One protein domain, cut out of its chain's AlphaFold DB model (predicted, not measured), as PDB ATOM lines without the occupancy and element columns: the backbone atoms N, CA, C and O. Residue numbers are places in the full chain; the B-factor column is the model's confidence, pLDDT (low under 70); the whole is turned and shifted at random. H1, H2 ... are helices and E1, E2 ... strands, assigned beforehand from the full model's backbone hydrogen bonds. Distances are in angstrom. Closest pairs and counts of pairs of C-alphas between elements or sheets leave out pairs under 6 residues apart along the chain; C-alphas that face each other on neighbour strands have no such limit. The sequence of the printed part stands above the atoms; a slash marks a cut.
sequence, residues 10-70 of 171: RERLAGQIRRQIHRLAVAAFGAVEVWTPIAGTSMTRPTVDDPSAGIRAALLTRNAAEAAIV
ATOM      1  N   ARG A  10      19.626 -30.966   0.201       87.62
ATOM      2  CA  ARG A  10      18.834 -29.961   0.918       87.62
ATOM      3  C   ARG A  10      19.695 -28.799   1.418       87.62
ATOM      4  O   ARG A  10      19.311 -27.641   1.267       87.62
ATOM      5  N   GLU A  11      20.867 -29.079   1.984       89.94
ATOM      6  CA  GLU A  11      21.794 -28.039   2.448       89.94
ATOM      7  C   GLU A  11      22.377 -27.222   1.288       89.94
ATOM      8  O   GLU A  11      22.550 -26.004   1.417       89.94
ATOM      9  N   ARG A  12      22.637 -27.855   0.137       91.75
ATOM     10  CA  ARG A  12      23.089 -27.162  -1.079       91.75
ATOM     11  C   ARG A  12      22.021 -26.217  -1.618       91.75
ATOM     12  O   ARG A  12      22.345 -25.057  -1.887       91.75
ATOM     13  N   LEU A  13      20.771 -26.671  -1.711       93.38
ATOM     14  CA  LEU A  13      19.627 -25.860  -2.139       93.38
ATOM     15  C   LEU A  13      19.378 -24.692  -1.176       93.38
ATOM     16  O   LEU A  13      19.290 -23.540  -1.601       93.38
ATOM     17  N   ALA A  14      19.403 -24.936   0.137       91.25
ATOM     18  CA  ALA A  14      19.323 -23.866   1.134       91.25
ATOM     19  C   ALA A  14      20.489 -22.863   1.006       91.25
ATOM     20  O   ALA A  14      20.331 -21.658   1.214       91.25
ATOM     21  N   GLY A  15      21.683 -23.337   0.641       91.88
ATOM     22  CA  GLY A  15      22.825 -22.485   0.309       91.88
ATOM     23  C   GLY A  15      22.594 -21.617  -0.933       91.88
ATOM     24  O   GLY A  15      22.987 -20.452  -0.936       91.88
ATOM     25  N   GLN A  16      21.941 -22.149  -1.971       95.06
ATOM     26  CA  GLN A  16      21.570 -21.387  -3.168       95.06
ATOM     27  C   GLN A  16      20.573 -20.271  -2.838       95.06
ATOM     28  O   GLN A  16      20.811 -19.128  -3.228       95.06
ATOM     29  N   ILE A  17      19.534 -20.565  -2.051       95.81
ATOM     30  CA  ILE A  17      18.549 -19.564  -1.607       95.81
ATOM     31  C   ILE A  17      19.230 -18.454  -0.801       95.81
ATOM     32  O   ILE A  17      19.033 -17.277  -1.087       95.81
ATOM     33  N   ARG A  18      20.107 -18.796   0.154       94.25
ATOM     34  CA  ARG A  18      20.848 -17.788   0.938       94.25
ATOM     35  C   ARG A  18      21.719 -16.880   0.072       94.25
ATOM     36  O   ARG A  18      21.770 -15.679   0.316       94.25
ATOM     37  N   ARG A  19      22.367 -17.426  -0.963       94.31
ATOM     38  CA  ARG A  19      23.108 -16.609  -1.939       94.31
ATOM     39  C   ARG A  19      22.182 -15.697  -2.735       94.31
ATOM     40  O   ARG A  19      22.549 -14.563  -3.007       94.31
ATOM     41  N   GLN A  20      20.990 -16.167  -3.087       96.50
ATOM     42  CA  GLN A  20      20.013 -15.339  -3.788       96.50
ATOM     43  C   GLN A  20      19.497 -14.191  -2.911       96.50
ATOM     44  O   GLN A  20      19.426 -13.061  -3.386       96.50
ATOM     45  N   ILE A  21      19.222 -14.446  -1.629       96.94
ATOM     46  CA  ILE A  21      18.860 -13.405  -0.654       96.94
ATOM     47  C   ILE A  21      19.970 -12.353  -0.552       96.94
ATOM     48  O   ILE A  21      19.689 -11.158  -0.581       96.94
ATOM     49  N   HIS A  22      21.234 -12.780  -0.476       95.88
ATOM     50  CA  HIS A  22      22.374 -11.859  -0.445       95.88
ATOM     51  C   HIS A  22      22.435 -10.982  -1.710       95.88
ATOM     52  O   HIS A  22      22.498  -9.758  -1.604       95.88
ATOM     53  N   ARG A  23      22.277 -11.572  -2.901       95.69
ATOM     54  CA  ARG A  23      22.202 -10.806  -4.159       95.69
ATOM     55  C   ARG A  23      21.048  -9.808  -4.176       95.69
ATOM     56  O   ARG A  23      21.220  -8.707  -4.686       95.69
ATOM     57  N   LEU A  24      19.885 -10.171  -3.631       97.69
ATOM     58  CA  LEU A  24      18.738  -9.264  -3.520       97.69
ATOM     59  C   LEU A  24      19.028  -8.091  -2.578       97.69
ATOM     60  O   LEU A  24      18.620  -6.972  -2.875       97.69
ATOM     61  N   ALA A  25      19.760  -8.313  -1.485       97.75
ATOM     62  CA  ALA A  25      20.165  -7.237  -0.581       97.75
ATOM     63  C   ALA A  25      21.004  -6.174  -1.309       97.75
ATOM     64  O   ALA A  25      20.759  -4.980  -1.144       97.75
ATOM     65  N   VAL A  26      21.929  -6.608  -2.170       96.94
ATOM     66  CA  VAL A  26      22.745  -5.712  -3.003       96.94
ATOM     67  C   VAL A  26      21.900  -5.052  -4.097       96.94
ATOM     68  O   VAL A  26      21.828  -3.830  -4.183       96.94
ATOM     69  N   ALA A  27      21.216  -5.855  -4.916       97.12
ATOM     70  CA  ALA A  27      20.567  -5.379  -6.136       97.12
ATOM     71  C   ALA A  27      19.298  -4.547  -5.892       97.12
ATOM     72  O   ALA A  27      19.027  -3.620  -6.649       97.12
ATOM     73  N   ALA A  28      18.507  -4.887  -4.870       96.62
ATOM     74  CA  ALA A  28      17.202  -4.268  -4.622       96.62
ATOM     75  C   ALA A  28      17.186  -3.342  -3.398       96.62
ATOM     76  O   ALA A  28      16.333  -2.462  -3.313       96.62
ATOM     77  N   PHE A  29      18.110  -3.527  -2.450       97.19
ATOM     78  CA  PHE A  29      18.119  -2.785  -1.184       97.19
ATOM     79  C   PHE A  29      19.397  -1.976  -0.941       97.19
ATOM     80  O   PHE A  29      19.550  -1.426   0.150       97.19
ATOM     81  N   GLY A  30      20.264  -1.862  -1.954       94.56
ATOM     82  CA  GLY A  30      21.386  -0.922  -1.982       94.56
ATOM     83  C   GLY A  30      22.572  -1.290  -1.095       94.56
ATOM     84  O   GLY A  30      23.412  -0.430  -0.854       94.56
ATOM     85  N   ALA A  31      22.646  -2.528  -0.602       97.06
ATOM     86  CA  ALA A  31      23.806  -2.977   0.157       97.06
ATOM     87  C   ALA A  31      25.043  -3.153  -0.731       97.06
ATOM     88  O   ALA A  31      24.942  -3.432  -1.927       97.06
ATOM     89  N   VAL A  32      26.220  -3.083  -0.122       96.19
ATOM     90  CA  VAL A  32      27.503  -3.413  -0.742       96.19
ATOM     91  C   VAL A  32      27.997  -4.748  -0.197       96.19
ATOM     92  O   VAL A  32      27.982  -4.999   1.010       96.19
ATOM     93  N   GLU A  33      28.445  -5.628  -1.093       94.81
ATOM     94  CA  GLU A  33      29.098  -6.872  -0.691       94.81
ATOM     95  C   GLU A  33      30.472  -6.577  -0.081       94.81
ATOM     96  O   GLU A  33      31.303  -5.894  -0.682       94.81
ATOM     97  N   VAL A  34      30.727  -7.136   1.101       94.00
ATOM     98  CA  VAL A  34      32.021  -7.031   1.783       94.00
ATOM     99  C   VAL A  34      32.507  -8.403   2.243       94.00
ATOM    100  O   VAL A  34      31.720  -9.323   2.464       94.00
ATOM    101  N   TRP A  35      33.821  -8.555   2.402       91.56
ATOM    102  CA  TRP A  35      34.434  -9.794   2.883       91.56
ATOM    103  C   TRP A  35      34.760  -9.675   4.369       91.56
ATOM    104  O   TRP A  35      35.621  -8.892   4.765       91.56
ATOM    105  N   THR A  36      34.084 -10.463   5.204       88.62
ATOM    106  CA  THR A  36      34.268 -10.442   6.663       88.62
ATOM    107  C   THR A  36      35.028 -11.683   7.135       88.62
ATOM    108  O   THR A  36      34.684 -12.789   6.705       88.62
ATOM    109  N   PRO A  37      36.021 -11.554   8.038       91.56
ATOM    110  CA  PRO A  37      36.668 -12.701   8.674       91.56
ATOM    111  C   PRO A  37      35.672 -13.604   9.408       91.56
ATOM    112  O   PRO A  37      34.726 -13.132  10.043       91.56
ATOM    113  N   ILE A  38      35.893 -14.914   9.349       89.25
ATOM    114  CA  ILE A  38      35.136 -15.900  10.118       89.25
ATOM    115  C   ILE A  38      35.869 -16.128  11.443       89.25
ATOM    116  O   ILE A  38      37.019 -16.573  11.453       89.25
ATOM    117  N   ALA A  39      35.194 -15.830  12.556       88.88
ATOM    118  CA  ALA A  39      35.760 -15.939  13.898       88.88
ATOM    119  C   ALA A  39      36.380 -17.326  14.153       88.88
ATOM    120  O   ALA A  39      35.763 -18.353  13.873       88.88
ATOM    121  N   GLY A  40      37.605 -17.339  14.687       88.50
ATOM    122  CA  GLY A  40      38.349 -18.571  14.969       88.50
ATOM    123  C   GLY A  40      39.012 -19.222  13.749       88.50
ATOM    124  O   GLY A  40      39.513 -20.336  13.869       88.50
ATOM    125  N   THR A  41      39.039 -18.557  12.588       88.88
ATOM    126  CA  THR A  41      39.666 -19.081  11.362       88.88
ATOM    127  C   THR A  41      40.438 -17.989  10.609       88.88
ATOM    128  O   THR A  41      40.231 -16.800  10.846       88.88
ATOM    129  N   SER A  42      41.299 -18.377   9.664       88.44
ATOM    130  CA  SER A  42      41.942 -17.460   8.705       88.44
ATOM    131  C   SER A  42      41.084 -17.171   7.464       88.44
ATOM    132  O   SER A  42      41.538 -16.505   6.535       88.44
ATOM    133  N   MET A  43      39.858 -17.695   7.416       87.25
ATOM    134  CA  MET A  43      38.978 -17.601   6.256       87.25
ATOM    135  C   MET A  43      38.084 -16.362   6.334       87.25
ATOM    136  O   MET A  43      37.720 -15.898   7.415       87.25
ATOM    137  N   THR A  44      37.677 -15.857   5.173       89.12
ATOM    138  CA  THR A  44      36.661 -14.808   5.037       89.12
ATOM    139  C   THR A  44      35.387 -15.372   4.411       89.12
ATOM    140  O   THR A  44      35.396 -16.417   3.758       89.12
ATOM    141  N   ARG A  45      34.268 -14.677   4.618       86.81
ATOM    142  CA  ARG A  45      32.991 -14.949   3.951       86.81
ATOM    143  C   ARG A  45      32.397 -13.664   3.372       86.81
ATOM    144  O   ARG A  45      32.580 -12.609   3.985       86.81
ATOM    145  N   PRO A  46      31.655 -13.748   2.258       87.56
ATOM    146  CA  PRO A  46      30.885 -12.619   1.765       87.56
ATOM    147  C   PRO A  46      29.740 -12.304   2.738       87.56
ATOM    148  O   PRO A  46      29.046 -13.201   3.229       87.56
ATOM    149  N   THR A  47      29.562 -11.023   3.034       90.69
ATOM    150  CA  THR A  47      28.479 -10.447   3.839       90.69
ATOM    151  C   THR A  47      27.987  -9.160   3.163       90.69
ATOM    152  O   THR A  47      28.375  -8.866   2.031       90.69
ATOM    153  N   VAL A  48      27.081  -8.431   3.812       94.12
ATOM    154  CA  VAL A  48      26.620  -7.106   3.380       94.12
ATOM    155  C   VAL A  48      26.981  -6.071   4.440       94.12
ATOM    156  O   VAL A  48      27.008  -6.398   5.629       94.12
ATOM    157  N   ASP A  49      27.251  -4.845   4.010       95.62
ATOM    158  CA  ASP A  49      27.562  -3.702   4.875       95.62
ATOM    159  C   ASP A  49      26.357  -3.189   5.693       95.62
ATOM    160  O   ASP A  49      26.538  -2.770   6.834       95.62
ATOM    161  N   ASP A  50      25.133  -3.287   5.158       94.94
ATOM    162  CA  ASP A  50      23.864  -3.059   5.869       94.94
ATOM    163  C   ASP A  50      23.127  -4.389   6.135       94.94
ATOM    164  O   ASP A  50      22.418  -4.906   5.261       94.94
ATOM    165  N   PRO A  51      23.202  -4.953   7.356       93.75
ATOM    166  CA  PRO A  51      22.424  -6.135   7.729       93.75
ATOM    167  C   PRO A  51      20.907  -5.957   7.565       93.75
ATOM    168  O   PRO A  51      20.199  -6.934   7.302       93.75
ATOM    169  N   SER A  52      20.391  -4.728   7.673       97.62
ATOM    170  CA  SER A  52      18.961  -4.444   7.511       97.62
ATOM    171  C   SER A  52      18.508  -4.661   6.066       97.62
ATOM    172  O   SER A  52      17.396  -5.142   5.844       97.62
ATOM    173  N   ALA A  53      19.362  -4.384   5.078       97.31
ATOM    174  CA  ALA A  53      19.119  -4.737   3.679       97.31
ATOM    175  C   ALA A  53      19.005  -6.254   3.493       97.31
ATOM    176  O   ALA A  53      18.116  -6.722   2.780       97.31
ATOM    177  N   GLY A  54      19.837  -7.026   4.199       95.88
ATOM    178  CA  GLY A  54      19.735  -8.486   4.256       95.88
ATOM    179  C   GLY A  54      18.390  -8.968   4.808       95.88
ATOM    180  O   GLY A  54      17.766  -9.853   4.225       95.88
ATOM    181  N   ILE A  55      17.902  -8.350   5.891       97.56
ATOM    182  CA  ILE A  55      16.584  -8.662   6.472       97.56
ATOM    183  C   ILE A  55      15.459  -8.340   5.481       97.56
ATOM    184  O   ILE A  55      14.585  -9.178   5.261       97.56
ATOM    185  N   ARG A  56      15.484  -7.162   4.843       98.19
ATOM    186  CA  ARG A  56      14.480  -6.772   3.835       98.19
ATOM    187  C   ARG A  56      14.463  -7.733   2.641       98.19
ATOM    188  O   ARG A  56      13.390  -8.132   2.195       98.19
ATOM    189  N   ALA A  57      15.632  -8.167   2.173       97.94
ATOM    190  CA  ALA A  57      15.752  -9.157   1.104       97.94
ATOM    191  C   ALA A  57      15.205 -10.537   1.494       97.94
ATOM    192  O   ALA A  57      14.521 -11.187   0.697       97.94
ATOM    193  N   ALA A  58      15.473 -10.980   2.723       97.12
ATOM    194  CA  ALA A  58      14.925 -12.227   3.244       97.12
ATOM    195  C   ALA A  58      13.397 -12.156   3.368       97.12
ATOM    196  O   ALA A  58      12.711 -13.095   2.972       97.12
ATOM    197  N   LEU A  59      12.862 -11.027   3.847       97.44
ATOM    198  CA  LEU A  59      11.423 -10.784   3.942       97.44
ATOM    199  C   LEU A  59      10.748 -10.811   2.564       97.44
ATOM    200  O   LEU A  59       9.739 -11.486   2.398       97.44
ATOM    201  N   LEU A  60      11.332 -10.144   1.563       96.50
ATOM    202  CA  LEU A  60      10.842 -10.199   0.183       96.50
ATOM    203  C   LEU A  60      10.808 -11.638  -0.347       96.50
ATOM    204  O   LEU A  60       9.820 -12.056  -0.941       96.50
ATOM    205  N   THR A  61      11.876 -12.403  -0.103       97.31
ATOM    206  CA  THR A  61      11.962 -13.811  -0.518       97.31
ATOM    207  C   THR A  61      10.893 -14.659   0.166       97.31
ATOM    208  O   THR A  61      10.275 -15.494  -0.489       97.31
ATOM    209  N   ARG A  62      10.645 -14.428   1.462       95.25
ATOM    210  CA  ARG A  62       9.593 -15.114   2.216       95.25
ATOM    211  C   ARG A  62       8.212 -14.820   1.630       95.25
ATOM    212  O   ARG A  62       7.518 -15.758   1.271       95.25
ATOM    213  N   ASN A  63       7.868 -13.548   1.438       93.38
ATOM    214  CA  ASN A  63       6.570 -13.151   0.881       93.38
ATOM    215  C   ASN A  63       6.358 -13.708  -0.541       93.38
ATOM    216  O   ASN A  63       5.255 -14.108  -0.896       93.38
ATOM    217  N   ALA A  64       7.412 -13.753  -1.363       95.56
ATOM    218  CA  ALA A  64       7.344 -14.350  -2.697       95.56
ATOM    219  C   ALA A  64       7.134 -15.874  -2.645       95.56
ATOM    220  O   ALA A  64       6.384 -16.415  -3.452       95.56
ATOM    221  N   ALA A  65       7.774 -16.563  -1.695       94.62
ATOM    222  CA  ALA A  65       7.562 -17.991  -1.481       94.62
ATOM    223  C   ALA A  65       6.149 -18.287  -0.953       94.62
ATOM    224  O   ALA A  65       5.512 -19.212  -1.444       94.62
ATOM    225  N   GLU A  66       5.641 -17.481  -0.017       92.38
ATOM    226  CA  GLU A  66       4.262 -17.561   0.485       92.38
ATOM    227  C   GLU A  66       3.250 -17.387  -0.663       92.38
ATOM    228  O   GLU A  66       2.354 -18.211  -0.827       92.38
ATOM    229  N   ALA A  67       3.437 -16.388  -1.534       91.62
ATOM    230  CA  ALA A  67       2.592 -16.207  -2.716       91.62
ATOM    231  C   ALA A  67       2.659 -17.409  -3.678       91.62
ATOM    232  O   ALA A  67       1.627 -17.884  -4.146       91.62
ATOM    233  N   ALA A  68       3.859 -17.944  -3.924       96.25
ATOM    234  CA  ALA A  68       4.032 -19.125  -4.767       96.25
ATOM    235  C   ALA A  68       3.343 -20.369  -4.182       96.25
ATOM    236  O   ALA A  68       2.785 -21.160  -4.936       96.25
ATOM    237  N   ILE A  69       3.341 -20.542  -2.855       96.25
ATOM    238  CA  ILE A  69       2.600 -21.623  -2.186       96.25
ATOM    239  C   ILE A  69       1.102 -21.509  -2.484       96.25
ATOM    240  O   ILE A  69       0.479 -22.510  -2.831       96.25
ATOM    241  N   VAL A  70       0.531 -20.303  -2.406       95.81
ATOM    242  CA  VAL A  70      -0.883 -20.070  -2.740       95.81
ATOM    243  C   VAL A  70      -1.176 -20.423  -4.194       95.81
ATOM    244  O   VAL A  70      -2.164 -21.103  -4.471       95.81
TER     245      VAL A  70
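Overview. This is residues 10 to 70 of the 171 residues of an uncharacterized protein of Pseudonocardia ammonioxydans (UniProt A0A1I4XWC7). Two helices of equal residue count, H1 and H2, make a V, meeting through the last part of H1 and the first part of H2, and a small two-stranded hairpin, E1 and E2, reaches away from the meeting place on the side opposite to H2. Residues 10 to 16 of H1 and 63 to 70 of H2 stick out as the free ends of the V, while the tip of the hairpin and the end of H2 make the longest axis. The printed part has 61 residues, with two named helices and two named strands in the order H1, E1, E2, H2; the sheet has the order E1 - E2 and is antiparallel, and the class is mostly helix. The whole is only just loose, close to compact, with a radius of gyration of the C-alphas of 13.0 A, and its outline is flat, spanning 44 by 29 by 14 A.

Along the chain. H1 is residues 10 to 29, 27.3 A from first to last C-alpha, and begins with C-alpha 10 at (18.834, -29.961, 0.918). E1 follows as residues 33 to 37, 13.4 A long, with C-alpha 37 at (36.668, -12.701, 8.674). E2 is residues 44 to 48, 12.8 A long. H2 is residues 51 to 70, 29.1 A long, and ends with C-alpha 70 at (-0.883, -20.070, -2.740).

Arrangement. H1 and H2 touch, H1 with residues 21 to 29 alone and H2 with residues 53 to 61 alone. Their closest C-alphas are those of Ala 25 and Gly 54, 5.0 A apart. The two helices run opposite ways at a steep tilt of 63 degrees. E1 and E2 form a hairpin of antiparallel neighbour strands, with 141 degrees between their directions. N 36 and O 45, 2.9 A apart, and N 47 and O 34, 2.8 A apart, are within hydrogen-bond range. The closest C-alphas of H1 and E2 are those of His 22 and Val 48, 7.4 A apart. E2 and H2 come closest at the C-alphas of Val 48 and Gly 54, 7.1 A apart. E1 and H2 are apart. In H1 and H2 every O i to N i+4 pair is within hydrogen-bond range.

Size, cuts and confidence. The two C-alphas farthest apart are those of Ser 42 and Val 70, at 44.4 A. Without the stretches that stand free, residues 10 to 16 and 63 to 70, the body has 46 residues and spans 33 by 18 by 14 A. The printed part has no cut. The links from H1 to E1 and from E2 to H2 are tight, and the link from E1 to E2 is short. The mean pLDDT of the printed part is 93.9, and no printed residue is under 70.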